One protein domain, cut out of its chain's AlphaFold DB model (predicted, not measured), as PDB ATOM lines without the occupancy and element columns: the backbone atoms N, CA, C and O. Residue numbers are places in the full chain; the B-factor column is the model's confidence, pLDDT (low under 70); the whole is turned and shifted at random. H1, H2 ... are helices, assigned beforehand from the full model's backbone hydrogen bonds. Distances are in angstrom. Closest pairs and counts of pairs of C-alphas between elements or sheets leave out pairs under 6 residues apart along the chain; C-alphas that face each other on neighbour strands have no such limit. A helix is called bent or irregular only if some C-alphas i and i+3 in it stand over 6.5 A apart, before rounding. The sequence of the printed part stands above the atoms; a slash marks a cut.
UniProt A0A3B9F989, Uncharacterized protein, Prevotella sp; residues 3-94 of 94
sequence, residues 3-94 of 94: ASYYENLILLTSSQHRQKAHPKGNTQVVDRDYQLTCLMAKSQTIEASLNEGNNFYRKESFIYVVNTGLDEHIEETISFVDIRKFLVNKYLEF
ATOM      1  N   ALA A   3     -52.324  33.830  35.278       43.94
ATOM      2  CA  ALA A   3     -52.601  35.257  35.103       43.94
ATOM      3  C   ALA A   3     -54.006  35.606  34.558       43.94
ATOM      4  O   ALA A   3     -54.329  36.782  34.433       43.94
ATOM      5  N   SER A   4     -54.817  34.613  34.175       40.06
ATOM      6  CA  SER A   4     -56.170  34.800  33.627       40.06
ATOM      7  C   SER A   4     -57.268  34.804  34.700       40.06
ATOM      8  O   SER A   4     -58.426  35.055  34.372       40.06
ATOM      9  N   TYR A   5     -56.941  34.505  35.962       48.19
ATOM     10  CA  TYR A   5     -57.874  34.712  37.070       48.19
ATOM     11  C   TYR A   5     -58.045  36.222  37.289       48.19
ATOM     12  O   TYR A   5     -57.066  36.962  37.217       48.19
ATOM     13  N   TYR A   6     -59.290  36.668  37.512       41.47
ATOM     14  CA  TYR A   6     -59.702  38.086  37.523       41.47
ATOM     15  C   TYR A   6     -58.867  38.988  38.449       41.47
ATOM     16  O   TYR A   6     -58.790  40.191  38.225       41.47
ATOM     17  N   GLU A   7     -58.167  38.398  39.412       43.06
ATOM     18  CA  GLU A   7     -56.957  38.949  40.003       43.06
ATOM     19  C   GLU A   7     -55.928  37.821  40.122       43.06
ATOM     20  O   GLU A   7     -56.286  36.676  40.418       43.06
ATOM     21  N   ASN A   8     -54.639  38.123  39.928       54.22
ATOM     22  CA  ASN A   8     -53.585  37.182  40.299       54.22
ATOM     23  C   ASN A   8     -53.831  36.750  41.745       54.22
ATOM     24  O   ASN A   8     -53.820  37.578  42.660       54.22
ATOM     25  N   LEU A   9     -54.023  35.446  41.970       59.66
ATOM     26  CA  LEU A   9     -54.204  34.929  43.321       59.66
ATOM     27  C   LEU A   9     -53.006  35.302  44.204       59.66
ATOM     28  O   LEU A   9     -53.162  35.363  45.401       59.66
ATOM     29  N   ILE A  10     -51.849  35.689  43.680       63.66
ATOM     30  CA  ILE A  10     -50.803  36.334  44.478       63.66
ATOM     31  C   ILE A  10     -50.539  37.716  43.881       63.66
ATOM     32  O   ILE A  10     -49.935  37.835  42.817       63.66
ATOM     33  N   LEU A  11     -51.011  38.767  44.555       61.66
ATOM     34  CA  LEU A  11     -50.794  40.142  44.118       61.66
ATOM     35  C   LEU A  11     -49.421  40.612  44.609       61.66
ATOM     36  O   LEU A  11     -49.281  41.086  45.734       61.66
ATOM     37  N   LEU A  12     -48.400  40.456  43.768       57.91
ATOM     38  CA  LEU A  12     -47.088  41.061  43.993       57.91
ATOM     39  C   LEU A  12     -47.022  42.426  43.315       57.91
ATOM     40  O   LEU A  12     -47.397  42.570  42.151       57.91
ATOM     41  N   THR A  13     -46.482  43.426  44.006       61.16
ATOM     42  CA  THR A  13     -46.108  44.685  43.354       61.16
ATOM     43  C   THR A  13     -44.931  44.463  42.396       61.16
ATOM     44  O   THR A  13     -44.126  43.542  42.563       61.16
ATOM     45  N   SER A  14     -44.766  45.337  41.399       57.88
ATOM     46  CA  SER A  14     -43.673  45.247  40.417       57.88
ATOM     47  C   SER A  14     -42.276  45.189  41.055       57.88
ATOM     48  O   SER A  14     -41.369  44.572  40.494       57.88
ATOM     49  N   SER A  15     -42.090  45.816  42.223       58.66
ATOM     50  CA  SER A  15     -40.841  45.763  42.991       58.66
ATOM     51  C   SER A  15     -40.673  44.435  43.730       58.66
ATOM     52  O   SER A  15     -39.594  43.851  43.676       58.66
ATOM     53  N   GLN A  16     -41.734  43.907  44.344       59.00
ATOM     54  CA  GLN A  16     -41.738  42.588  44.983       59.00
ATOM     55  C   GLN A  16     -41.428  41.467  43.985       59.00
ATOM     56  O   GLN A  16     -40.569  40.629  44.245       59.00
ATOM     57  N   HIS A  17     -42.043  41.500  42.804       58.09
ATOM     58  CA  HIS A  17     -41.773  40.521  41.754       58.09
ATOM     59  C   HIS A  17     -40.308  40.572  41.283       58.09
ATOM     60  O   HIS A  17     -39.647  39.550  41.136       58.09
ATOM     61  N   ARG A  18     -39.766  41.775  41.056       54.25
ATOM     62  CA  ARG A  18     -38.444  41.951  40.432       54.25
ATOM     63  C   ARG A  18     -37.269  41.853  41.402       54.25
ATOM     64  O   ARG A  18     -36.149  41.644  40.956       54.25
ATOM     65  N   GLN A  19     -37.501  42.072  42.694       58.34
ATOM     66  CA  GLN A  19     -36.440  42.091  43.704       58.34
ATOM     67  C   GLN A  19     -36.512  40.911  44.669       58.34
ATOM     68  O   GLN A  19     -35.469  40.508  45.173       58.34
ATOM     69  N   LYS A  20     -37.715  40.377  44.935       58.69
ATOM     70  CA  LYS A  20     -37.918  39.289  45.899       58.69
ATOM     71  C   LYS A  20     -38.230  37.964  45.219       58.69
ATOM     72  O   LYS A  20     -37.555  36.998  45.510       58.69
ATOM     73  N   ALA A  21     -39.172  37.914  44.271       57.09
ATOM     74  CA  ALA A  21     -39.462  36.662  43.555       57.09
ATOM     75  C   ALA A  21     -38.335  36.253  42.595       57.09
ATOM     76  O   ALA A  21     -38.136  35.067  42.357       57.09
ATOM     77  N   HIS A  22     -37.577  37.231  42.098       62.03
ATOM     78  CA  HIS A  22     -36.430  37.038  41.220       62.03
ATOM     79  C   HIS A  22     -35.215  37.783  41.778       62.03
ATOM     80  O   HIS A  22     -35.062  38.983  41.521       62.03
ATOM     81  N   PRO A  23     -34.335  37.120  42.543       57.53
ATOM     82  CA  PRO A  23     -33.154  37.765  43.100       57.53
ATOM     83  C   PRO A  23     -32.328  38.433  41.992       57.53
ATOM     84  O   PRO A  23     -32.034  37.830  40.958       57.53
ATOM     85  N   LYS A  24     -31.973  39.710  42.190       59.22
ATOM     86  CA  LYS A  24     -31.239  40.550  41.215       59.22
ATOM     87  C   LYS A  24     -31.945  40.740  39.858       59.22
ATOM     88  O   LYS A  24     -31.290  41.081  38.876       59.22
ATOM     89  N   GLY A  25     -33.263  40.544  39.785       56.12
ATOM     90  CA  GLY A  25     -34.029  40.689  38.545       56.12
ATOM     91  C   GLY A  25     -33.854  39.534  37.560       56.12
ATOM     92  O   GLY A  25     -34.254  39.668  36.405       56.12
ATOM     93  N   ASN A  26     -33.275  38.407  37.991       64.94
ATOM     94  CA  ASN A  26     -33.152  37.226  37.147       64.94
ATOM     95  C   ASN A  26     -34.480  36.462  37.094       64.94
ATOM     96  O   ASN A  26     -34.767  35.638  37.959       64.94
ATOM     97  N   THR A  27     -35.271  36.708  36.051       62.09
ATOM     98  CA  THR A  27     -36.574  36.057  35.836       62.09
ATOM     99  C   THR A  27     -36.494  34.540  35.646       62.09
ATOM    100  O   THR A  27     -37.527  33.880  35.642       62.09
ATOM    101  N   GLN A  28     -35.288  33.978  35.509       64.06
ATOM    102  CA  GLN A  28     -35.064  32.533  35.416       64.06
ATOM    103  C   GLN A  28     -34.936  31.846  36.785       64.06
ATOM    104  O   GLN A  28     -34.906  30.622  36.842       64.06
ATOM    105  N   VAL A  29     -34.837  32.606  37.882       65.44
ATOM    106  CA  VAL A  29     -34.675  32.061  39.238       65.44
ATOM    107  C   VAL A  29     -35.844  32.506  40.097       65.44
ATOM    108  O   VAL A  29     -36.087  33.703  40.214       65.44
ATOM    109  N   VAL A  30     -36.546  31.554  40.708       73.19
ATOM    110  CA  VAL A  30     -37.583  31.827  41.708       73.19
ATOM    111  C   VAL A  30     -36.970  31.711  43.099       73.19
ATOM    112  O   VAL A  30     -36.373  30.687  43.429       73.19
ATOM    113  N   ASP A  31     -37.115  32.753  43.910       80.56
ATOM    114  CA  ASP A  31     -36.783  32.698  45.335       80.56
ATOM    115  C   ASP A  31     -37.825  31.842  46.066       80.56
ATOM    116  O   ASP A  31     -38.995  32.223  46.181       80.56
ATOM    117  N   ARG A  32     -37.404  30.657  46.517       81.38
ATOM    118  CA  ARG A  32     -38.296  29.682  47.147       81.38
ATOM    119  C   ARG A  32     -38.804  30.151  48.512       81.38
ATOM    120  O   ARG A  32     -39.983  29.969  48.804       81.38
ATOM    121  N   ASP A  33     -37.986  30.832  49.307       81.75
ATOM    122  CA  ASP A  33     -38.410  31.354  50.613       81.75
ATOM    123  C   ASP A  33     -39.479  32.436  50.441       81.75
ATOM    124  O   ASP A  33     -40.493  32.481  51.153       81.75
ATOM    125  N   TYR A  34     -39.293  33.294  49.437       81.50
ATOM    126  CA  TYR A  34     -40.278  34.300  49.093       81.50
ATOM    127  C   TYR A  34     -41.550  33.681  48.507       81.50
ATOM    128  O   TYR A  34     -42.653  34.113  48.851       81.50
ATOM    129  N   GLN A  35     -41.423  32.649  47.672       83.81
ATOM    130  CA  GLN A  35     -42.559  31.912  47.124       83.81
ATOM    131  C   GLN A  35     -43.402  31.277  48.240       83.81
ATOM    132  O   GLN A  35     -44.616  31.495  48.274       83.81
ATOM    133  N   LEU A  36     -42.774  30.585  49.199       89.12
ATOM    134  CA  LEU A  36     -43.452  30.027  50.371       89.12
ATOM    135  C   LEU A  36     -44.146  31.127  51.179       89.12
ATOM    136  O   LEU A  36     -45.326  31.002  51.502       89.12
ATOM    137  N   THR A  37     -43.451  32.234  51.451       88.00
ATOM    138  CA  THR A  37     -44.017  33.381  52.181       88.00
ATOM    139  C   THR A  37     -45.296  33.891  51.511       88.00
ATOM    140  O   THR A  37     -46.304  34.131  52.179       88.00
ATOM    141  N   CYS A  38     -45.284  34.020  50.183       86.69
ATOM    142  CA  CYS A  38     -46.434  34.485  49.415       86.69
ATOM    143  C   CYS A  38     -47.599  33.489  49.438       86.69
ATOM    144  O   CYS A  38     -48.748  33.898  49.610       86.69
ATOM    145  N   LEU A  39     -47.315  32.191  49.294       90.75
ATOM    146  CA  LEU A  39     -48.330  31.137  49.354       90.75
ATOM    147  C   LEU A  39     -48.985  31.068  50.740       90.75
ATOM    148  O   LEU A  39     -50.209  30.975  50.840       90.75
ATOM    149  N   MET A  40     -48.189  31.193  51.804       92.31
ATOM    150  CA  MET A  40     -48.668  31.218  53.188       92.31
ATOM    151  C   MET A  40     -49.559  32.433  53.456       92.31
ATOM    152  O   MET A  40     -50.679  32.277  53.945       92.31
ATOM    153  N   ALA A  41     -49.099  33.629  53.079       89.06
ATOM    154  CA  ALA A  41     -49.872  34.858  53.238       89.06
ATOM    155  C   ALA A  41     -51.191  34.796  52.454       89.06
ATOM    156  O   ALA A  41     -52.251  35.128  52.987       89.06
ATOM    157  N   LYS A  42     -51.160  34.303  51.207       89.06
ATOM    158  CA  LYS A  42     -52.383  34.192  50.410       89.06
ATOM    159  C   LYS A  42     -53.355  33.167  50.980       89.06
ATOM    160  O   LYS A  42     -54.551  33.447  51.016       89.06
ATOM    161  N   SER A  43     -52.863  32.022  51.456       93.25
ATOM    162  CA  SER A  43     -53.696  31.025  52.136       93.25
ATOM    163  C   SER A  43     -54.486  31.651  53.290       93.25
ATOM    164  O   SER A  43     -55.681  31.393  53.402       93.25
ATOM    165  N   GLN A  44     -53.852  32.503  54.101       93.06
ATOM    166  CA  GLN A  44     -54.509  33.191  55.217       93.06
ATOM    167  C   GLN A  44     -55.566  34.197  54.745       93.06
ATOM    168  O   GLN A  44     -56.670  34.219  55.281       93.06
ATOM    169  N   THR A  45     -55.265  35.006  53.723       90.25
ATOM    170  CA  THR A  45     -56.231  35.964  53.158       90.25
ATOM    171  C   THR A  45     -57.459  35.268  52.573       90.25
ATOM    172  O   THR A  45     -58.579  35.732  52.770       90.25
ATOM    173  N   ILE A  46     -57.262  34.156  51.859       90.62
ATOM    174  CA  ILE A  46     -58.368  33.386  51.280       90.62
ATOM    175  C   ILE A  46     -59.218  32.764  52.390       90.62
ATOM    176  O   ILE A  46     -60.439  32.874  52.339       90.62
ATOM    177  N   GLU A  47     -58.592  32.150  53.398       93.69
ATOM    178  CA  GLU A  47     -59.299  31.572  54.548       93.69
ATOM    179  C   GLU A  47     -60.138  32.629  55.282       93.69
ATOM    180  O   GLU A  47     -61.324  32.411  55.517       93.69
ATOM    181  N   ALA A  48     -59.564  33.804  55.566       90.88
ATOM    182  CA  ALA A  48     -60.285  34.914  56.192       90.88
ATOM    183  C   ALA A  48     -61.473  35.386  55.339       90.88
ATOM    184  O   ALA A  48     -62.591  35.479  55.835       90.88
ATOM    185  N   SER A  49     -61.260  35.600  54.038       88.25
ATOM    186  CA  SER A  49     -62.311  36.064  53.130       88.25
ATOM    187  C   SER A  49     -63.457  35.060  52.958       88.25
ATOM    188  O   SER A  49     -64.604  35.469  52.779       88.25
ATOM    189  N   LEU A  50     -63.163  33.758  52.997       90.12
ATOM    190  CA  LEU A  50     -64.184  32.711  52.972       90.12
ATOM    191  C   LEU A  50     -64.978  32.673  54.281       90.12
ATOM    192  O   LEU A  50     -66.197  32.532  54.239       90.12
ATOM    193  N   ASN A  51     -64.311  32.854  55.424       90.44
ATOM    194  CA  ASN A  51     -64.965  32.914  56.734       90.44
ATOM    195  C   ASN A  51     -65.863  34.151  56.892       90.44
ATOM    196  O   ASN A  51     -66.883  34.087  57.571       90.44
ATOM    197  N   GLU A  52     -65.501  35.265  56.256       90.56
ATOM    198  CA  GLU A  52     -66.305  36.492  56.213       90.56
ATOM    199  C   GLU A  52     -67.474  36.411  55.199       90.56
ATOM    200  O   GLU A  52     -68.405  37.215  55.261       90.56
ATOM    201  N   GLY A  53     -67.483  35.410  54.304       86.88
ATOM    202  CA  GLY A  53     -68.563  35.170  53.335       86.88
ATOM    203  C   GLY A  53     -68.466  35.990  52.042       86.88
ATOM    204  O   GLY A  53     -69.456  36.153  51.328       86.88
ATOM    205  N   ASN A  54     -67.281  36.505  51.710       73.56
ATOM    206  CA  ASN A  54     -67.114  37.571  50.712       73.56
ATOM    207  C   ASN A  54     -67.200  37.050  49.269       73.56
ATOM    208  O   ASN A  54     -67.124  37.849  48.341       73.56
ATOM    209  N   ASN A  55     -67.287  35.725  49.066       72.94
ATOM    210  CA  ASN A  55     -67.321  34.998  47.781       72.94
ATOM    211  C   ASN A  55     -66.275  35.421  46.727       72.94
ATOM    212  O   ASN A  55     -66.341  35.000  45.573       72.94
ATOM    213  N   PHE A  56     -65.291  36.228  47.120       79.44
ATOM    214  CA  PHE A  56     -64.279  36.793  46.239       79.44
ATOM    215  C   PHE A  56     -63.206  35.762  45.878       79.44
ATOM    216  O   PHE A  56     -62.643  35.778  44.786       79.44
ATOM    217  N   TYR A  57     -62.948  34.826  46.793       84.31
ATOM    218  CA  TYR A  57     -62.016  33.727  46.599       84.31
ATOM    219  C   TYR A  57     -62.723  32.377  46.647       84.31
ATOM    220  O   TYR A  57     -63.800  32.232  47.216       84.31
ATOM    221  N   ARG A  58     -62.068  31.374  46.062       88.00
ATOM    222  CA  ARG A  58     -62.470  29.969  46.113       88.00
ATOM    223  C   ARG A  58     -61.264  29.134  46.516       88.00
ATOM    224  O   ARG A  58     -60.171  29.334  45.976       88.00
ATOM    225  N   LYS A  59     -61.448  28.223  47.469       90.69
ATOM    226  CA  LYS A  59     -60.375  27.351  47.965       90.69
ATOM    227  C   LYS A  59     -59.848  26.446  46.850       90.69
ATOM    228  O   LYS A  59     -58.643  26.259  46.733       90.69
ATOM    229  N   GLU A  60     -60.739  25.975  45.990       91.31
ATOM    230  CA  GLU A  60     -60.441  25.130  44.833       91.31
ATOM    231  C   GLU A  60     -59.497  25.850  43.862       91.31
ATOM    232  O   GLU A  60     -58.512  25.283  43.402       91.31
ATOM    233  N   SER A  61     -59.721  27.149  43.628       89.62
ATOM    234  CA  SER A  61     -58.829  27.962  42.791       89.62
ATOM    235  C   SER A  61     -57.426  28.090  43.392       89.62
ATOM    236  O   SER A  61     -56.440  28.103  42.657       89.62
ATOM    237  N   PHE A  62     -57.315  28.184  44.722       90.88
ATOM    238  CA  PHE A  62     -56.016  28.215  45.397       90.88
ATOM    239  C   PHE A  62     -55.288  26.875  45.274       90.88
ATOM    240  O   PHE A  62     -54.116  26.854  44.908       90.88
ATOM    241  N   ILE A  63     -55.994  25.768  45.509       92.38
ATOM    242  CA  ILE A  63     -55.449  24.411  45.375       92.38
ATOM    243  C   ILE A  63     -54.993  24.152  43.941       92.38
ATOM    244  O   ILE A  63     -53.883  23.674  43.742       92.38
ATOM    245  N   TYR A  64     -55.779  24.563  42.943       90.56
ATOM    246  CA  TYR A  64     -55.387  24.474  41.538       90.56
ATOM    247  C   TYR A  64     -54.064  25.202  41.253       90.56
ATOM    248  O   TYR A  64     -53.200  24.656  40.567       90.56
ATOM    249  N   VAL A  65     -53.873  26.411  41.798       88.81
ATOM    250  CA  VAL A  65     -52.618  27.163  41.633       88.81
ATOM    251  C   VAL A  65     -51.447  26.485  42.333       88.81
ATOM    252  O   VAL A  65     -50.362  26.445  41.760       88.81
ATOM    253  N   VAL A  66     -51.648  25.943  43.536       91.00
ATOM    254  CA  VAL A  66     -50.600  25.209  44.261       91.00
ATOM    255  C   VAL A  66     -50.200  23.951  43.490       91.00
ATOM    256  O   VAL A  66     -49.023  23.783  43.188       91.00
ATOM    257  N   ASN A  67     -51.177  23.131  43.101       92.31
ATOM    258  CA  ASN A  67     -50.972  21.899  42.344       92.31
ATOM    259  C   ASN A  67     -50.268  22.165  41.010       92.31
ATOM    260  O   ASN A  67     -49.257  21.544  40.703       92.31
ATOM    261  N   THR A  68     -50.732  23.159  40.250       87.94
ATOM    262  CA  THR A  68     -50.118  23.519  38.962       87.94
ATOM    263  C   THR A  68     -48.726  24.130  39.140       87.94
ATOM    264  O   THR A  68     -47.833  23.883  38.336       87.94
ATOM    265  N   GLY A  69     -48.535  24.974  40.158       84.88
ATOM    266  CA  GLY A  69     -47.297  25.729  40.362       84.88
ATOM    267  C   GLY A  69     -46.167  24.932  41.011       84.88
ATOM    268  O   GLY A  69     -45.008  25.303  40.838       84.88
ATOM    269  N   LEU A  70     -46.494  23.876  41.758       87.81
ATOM    270  CA  LEU A  70     -45.529  23.017  42.451       87.81
ATOM    271  C   LEU A  70     -45.457  21.593  41.884       87.81
ATOM    272  O   LEU A  70     -44.648  20.816  42.381       87.81
ATOM    273  N   ASP A  71     -46.251  21.288  40.853       90.88
ATOM    274  CA  ASP A  71     -46.413  19.946  40.272       90.88
ATOM    275  C   ASP A  71     -46.880  18.914  41.313       90.88
ATOM    276  O   ASP A  71     -46.252  17.889  41.564       90.88
ATOM    277  N   GLU A  72     -47.989  19.238  41.979       92.75
ATOM    278  CA  GLU A  72     -48.536  18.499  43.120       92.75
ATOM    279  C   GLU A  72     -50.016  18.161  42.937       92.75
ATOM    280  O   GLU A  72     -50.694  18.714  42.073       92.75
ATOM    281  N   HIS A  73     -50.529  17.239  43.756       93.38
ATOM    282  CA  HIS A  73     -51.903  16.728  43.656       93.38
ATOM    283  C   HIS A  73     -52.613  16.723  45.016       93.38
ATOM    284  O   HIS A  73     -53.033  15.691  45.532       93.38
ATOM    285  N   ILE A  74     -52.745  17.906  45.609       93.38
ATOM    286  CA  ILE A  74     -53.503  18.120  46.840       93.38
ATOM    287  C   ILE A  74     -55.005  17.976  46.562       93.38
ATOM    288  O   ILE A  74     -55.518  18.572  45.610       93.38
ATOM    289  N   GLU A  75     -55.720  17.247  47.421       93.44
ATOM    290  CA  GLU A  75     -57.180  17.127  47.349       93.44
ATOM    291  C   GLU A  75     -57.909  18.402  47.799       93.44
ATOM    292  O   GLU A  75     -57.530  19.059  48.767       93.44
ATOM    293  N   GLU A  76     -59.045  18.710  47.170       90.75
ATOM    294  CA  GLU A  76     -59.861  19.885  47.518       90.75
ATOM    295  C   GLU A  76     -60.488  19.816  48.923       90.75
ATOM    296  O   GLU A  76     -60.868  20.836  49.509       90.75
ATOM    297  N   THR A  77     -60.559  18.617  49.499       92.56
ATOM    298  CA  THR A  77     -61.179  18.327  50.796       92.56
ATOM    299  C   THR A  77     -60.327  18.787  51.983       92.56
ATOM    300  O   THR A  77     -60.881  19.088  53.041       92.56
ATOM    301  N   ILE A  78     -59.004  18.930  51.827       94.56
ATOM    302  CA  ILE A  78     -58.092  19.152  52.963       94.56
ATOM    303  C   ILE A  78     -58.214  20.548  53.578       94.56
ATOM    304  O   ILE A  78     -58.510  21.513  52.881       94.56
ATOM    305  N   SER A  79     -57.977  20.717  54.878       96.06
ATOM    306  CA  SER A  79     -58.131  22.032  55.517       96.06
ATOM    307  C   SER A  79     -57.052  23.037  55.077       96.06
ATOM    308  O   SER A  79     -55.965  22.655  54.646       96.06
ATOM    309  N   PHE A  80     -57.298  24.342  55.244       94.88
ATOM    310  CA  PHE A  80     -56.261  25.365  55.018       94.88
ATOM    311  C   PHE A  80     -55.025  25.168  55.902       94.88
ATOM    312  O   PHE A  80     -53.907  25.455  55.474       94.88
ATOM    313  N   VAL A  81     -55.206  24.643  57.117       96.12
ATOM    314  CA  VAL A  81     -54.097  24.281  58.006       96.12
ATOM    315  C   VAL A  81     -53.245  23.180  57.377       96.12
ATOM    316  O   VAL A  81     -52.018  23.283  57.396       96.12
ATOM    317  N   ASP A  82     -53.872  22.164  56.792       96.50
ATOM    318  CA  ASP A  82     -53.160  21.053  56.159       96.50
ATOM    319  C   ASP A  82     -52.471  21.485  54.863       96.50
ATOM    320  O   ASP A  82     -51.329  21.096  54.638       96.50
ATOM    321  N   ILE A  83     -53.084  22.384  54.079       95.56
ATOM    322  CA  ILE A  83     -52.431  22.998  52.909       95.56
ATOM    323  C   ILE A  83     -51.150  23.724  53.341       95.56
ATOM    324  O   ILE A  83     -50.097  23.552  52.735       95.56
ATOM    325  N   ARG A  84     -51.201  24.518  54.417       96.00
ATOM    326  CA  ARG A  84     -50.021  25.235  54.926       96.00
ATOM    327  C   ARG A  84     -48.933  24.294  55.440       96.00
ATOM    328  O   ARG A  84     -47.760  24.528  55.169       96.00
ATOM    329  N   LYS A  85     -49.304  23.227  56.155       96.38
ATOM    330  CA  LYS A  85     -48.347  22.198  56.598       96.38
ATOM    331  C   LYS A  85     -47.681  21.511  55.411       96.38
ATOM    332  O   LYS A  85     -46.464  21.359  55.412       96.38
ATOM    333  N   PHE A  86     -48.466  21.148  54.398       95.44
ATOM    334  CA  PHE A  86     -47.960  20.579  53.154       95.44
ATOM    335  C   PHE A  86     -46.933  21.508  52.493       95.44
ATOM    336  O   PHE A  86     -45.830  21.071  52.181       95.44
ATOM    337  N   LEU A  87     -47.261  22.797  52.357       94.00
ATOM    338  CA  LEU A  87     -46.357  23.792  51.776       94.00
ATOM    339  C   LEU A  87     -45.042  23.902  52.554       94.00
ATOM    340  O   LEU A  87     -43.981  23.906  51.946       94.00
ATOM    341  N   VAL A  88     -45.083  23.954  53.887       94.56
ATOM    342  CA  VAL A  88     -43.853  23.997  54.695       94.56
ATOM    343  C   VAL A  88     -43.009  22.745  54.471       94.56
ATOM    344  O   VAL A  88     -41.821  22.867  54.196       94.56
ATOM    345  N   ASN A  89     -43.613  21.554  54.532       94.06
ATOM    346  CA  ASN A  89     -42.885  20.298  54.332       94.06
ATOM    347  C   ASN A  89     -42.234  20.241  52.945       94.06
ATOM    348  O   ASN A  89     -41.040  19.982  52.847       94.06
ATOM    349  N   LYS A  90     -42.983  20.581  51.889       91.62
ATOM    350  CA  LYS A  90     -42.479  20.581  50.510       91.62
ATOM    351  C   LYS A  90     -41.259  21.487  50.333       91.62
ATOM    352  O   LYS A  90     -40.339  21.145  49.601       91.62
ATOM    353  N   TYR A  91     -41.241  22.642  51.001       90.25
ATOM    354  CA  TYR A  91     -40.132  23.593  50.896       90.25
ATOM    355  C   TYR A  91     -38.927  23.249  51.769       90.25
ATOM    356  O   TYR A  91     -37.844  23.763  51.510       90.25
ATOM    357  N   LEU A  92     -39.084  22.361  52.751       89.12
ATOM    358  CA  LEU A  92     -37.961  21.786  53.493       89.12
ATOM    359  C   LEU A  92     -37.250  20.667  52.715       89.12
ATOM    360  O   LEU A  92     -36.094  20.377  53.001       89.12
ATOM    361  N   GLU A  93     -37.925  20.039  51.751       85.44
ATOM    362  CA  GLU A  93     -37.372  18.971  50.897       85.44
ATOM    363  C   GLU A  93     -36.603  19.495  49.672       85.44
ATOM    364  O   GLU A  93     -36.034  18.712  48.908       85.44
ATOM    365  N   PHE A  94     -36.632  20.809  49.459       75.62
ATOM    366  CA  PHE A  94     -36.169  21.492  48.255       75.62
ATOM    367  C   PHE A  94     -34.686  21.853  48.267       75.62
ATOM    368  O   PHE A  94     -34.126  21.882  47.141       75.62
TER     369      PHE A  94
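Overview. This is residues 3 to 94 of the 94 residues of an uncharacterized protein of Prevotella sp (UniProt A0A3B9F989). Three nearly aligned helices make the body: the long H2, with H3 and H4 both running the opposite way beside it, their centres set in a triangle and H3 only loosely joined to the others. The short H1 stands steeply at the first end of H2, and residues 3 to 13, with no named helix, lead to it on the side of H2 away from H4. The printed part has 92 residues with four named helices, H1, H2, H3 and H4 in that order along the chain, and no named strand; the class is all helix, with 53 residues in the helices. The whole is compact, with a radius of gyration of the C-alphas of 13.5 A, and the C-alphas span 39 by 29 by 20 A.

Along the chain. Start at C-alpha 3, at (-52.601, 35.257, 35.103), and go along the residues to 13 without meeting a named helix. H1 then takes residues 14 to 21, and its first and last C-alphas are 10.1 A apart. It is neither bent nor irregular, but only just: C-alphas 18 and 21 are 6.2 A apart. Read on through 10 residues, a short link, to C-alpha 32 at (-38.296, 29.682, 47.147). There H2 begins; it is the longest helix, residues 32 to 51, and runs 28.5 A from first to last C-alpha, ending at (-64.965, 32.914, 56.734). After a short link of 7 residues look for H3, residues 59 to 70, which is 16.4 A long from Lys 59 to Leu 70. Another short link, of 9 residues, brings you to H4, residues 80 to 92, 18.7 A from first to last C-alpha. Find its last C-alpha, that of Leu 92, at (-37.961, 21.786, 53.493).

Arrangement. Begin with H2, the hub, which touches the three other helices. Compare it first with H4: they touch, with 11 pairs of C-alphas within 8 A, and the closest C-alphas, those of Met 40 and Arg 84, are 6.4 A apart. Their lines stand at a shallow tilt of 2 degrees, opposite ways, with the centres 11.1 A apart. H2 and H3 form a helical hairpin, two helices that follow each other and run opposite ways, at a shallow tilt of 10 degrees. They only just touch, with 3 pairs of C-alphas within 8 A, through residues 43 to 47 of H2 and 59 to 62 of H3 alone; the closest C-alphas, those of Ile 46 and Lys 59, are 7.2 A apart. H3 and H4 are near each other, with 8 pairs of C-alphas within 10 A and the closest 8.2 A apart. At the other end of H2, its residues 32 to 35 alone touch H1, and the closest C-alphas, those of Ala 21 and Tyr 34, are 6.1 A apart. H1 and H2 run opposite ways at a steep tilt of 62 degrees. With two of the three touching pairs at a shallow tilt, the helix packing is mostly aligned, but only just. H1 is apart from both H3 and H4. In the backbone of H2, H3 and H4 each O i to N i+4 pair is within hydrogen-bond range, and in H1 3 of 4 are.

Size, cuts and confidence. The two C-alphas farthest apart are those of Lys 24 and Gly 53, at 39.6 A. From the C-alpha of Ala 3 to that of Phe 94, the chain's last residue, it is 25.1 A. The printed part has no cut, and no link between its helices is long. Read the B-factor column for the model's confidence: the mean pLDDT of the printed part is 79.7, and residues 3 to 29 are under 70. H1 lies in that stretch with a mean of 58, while H4 has a mean of 94.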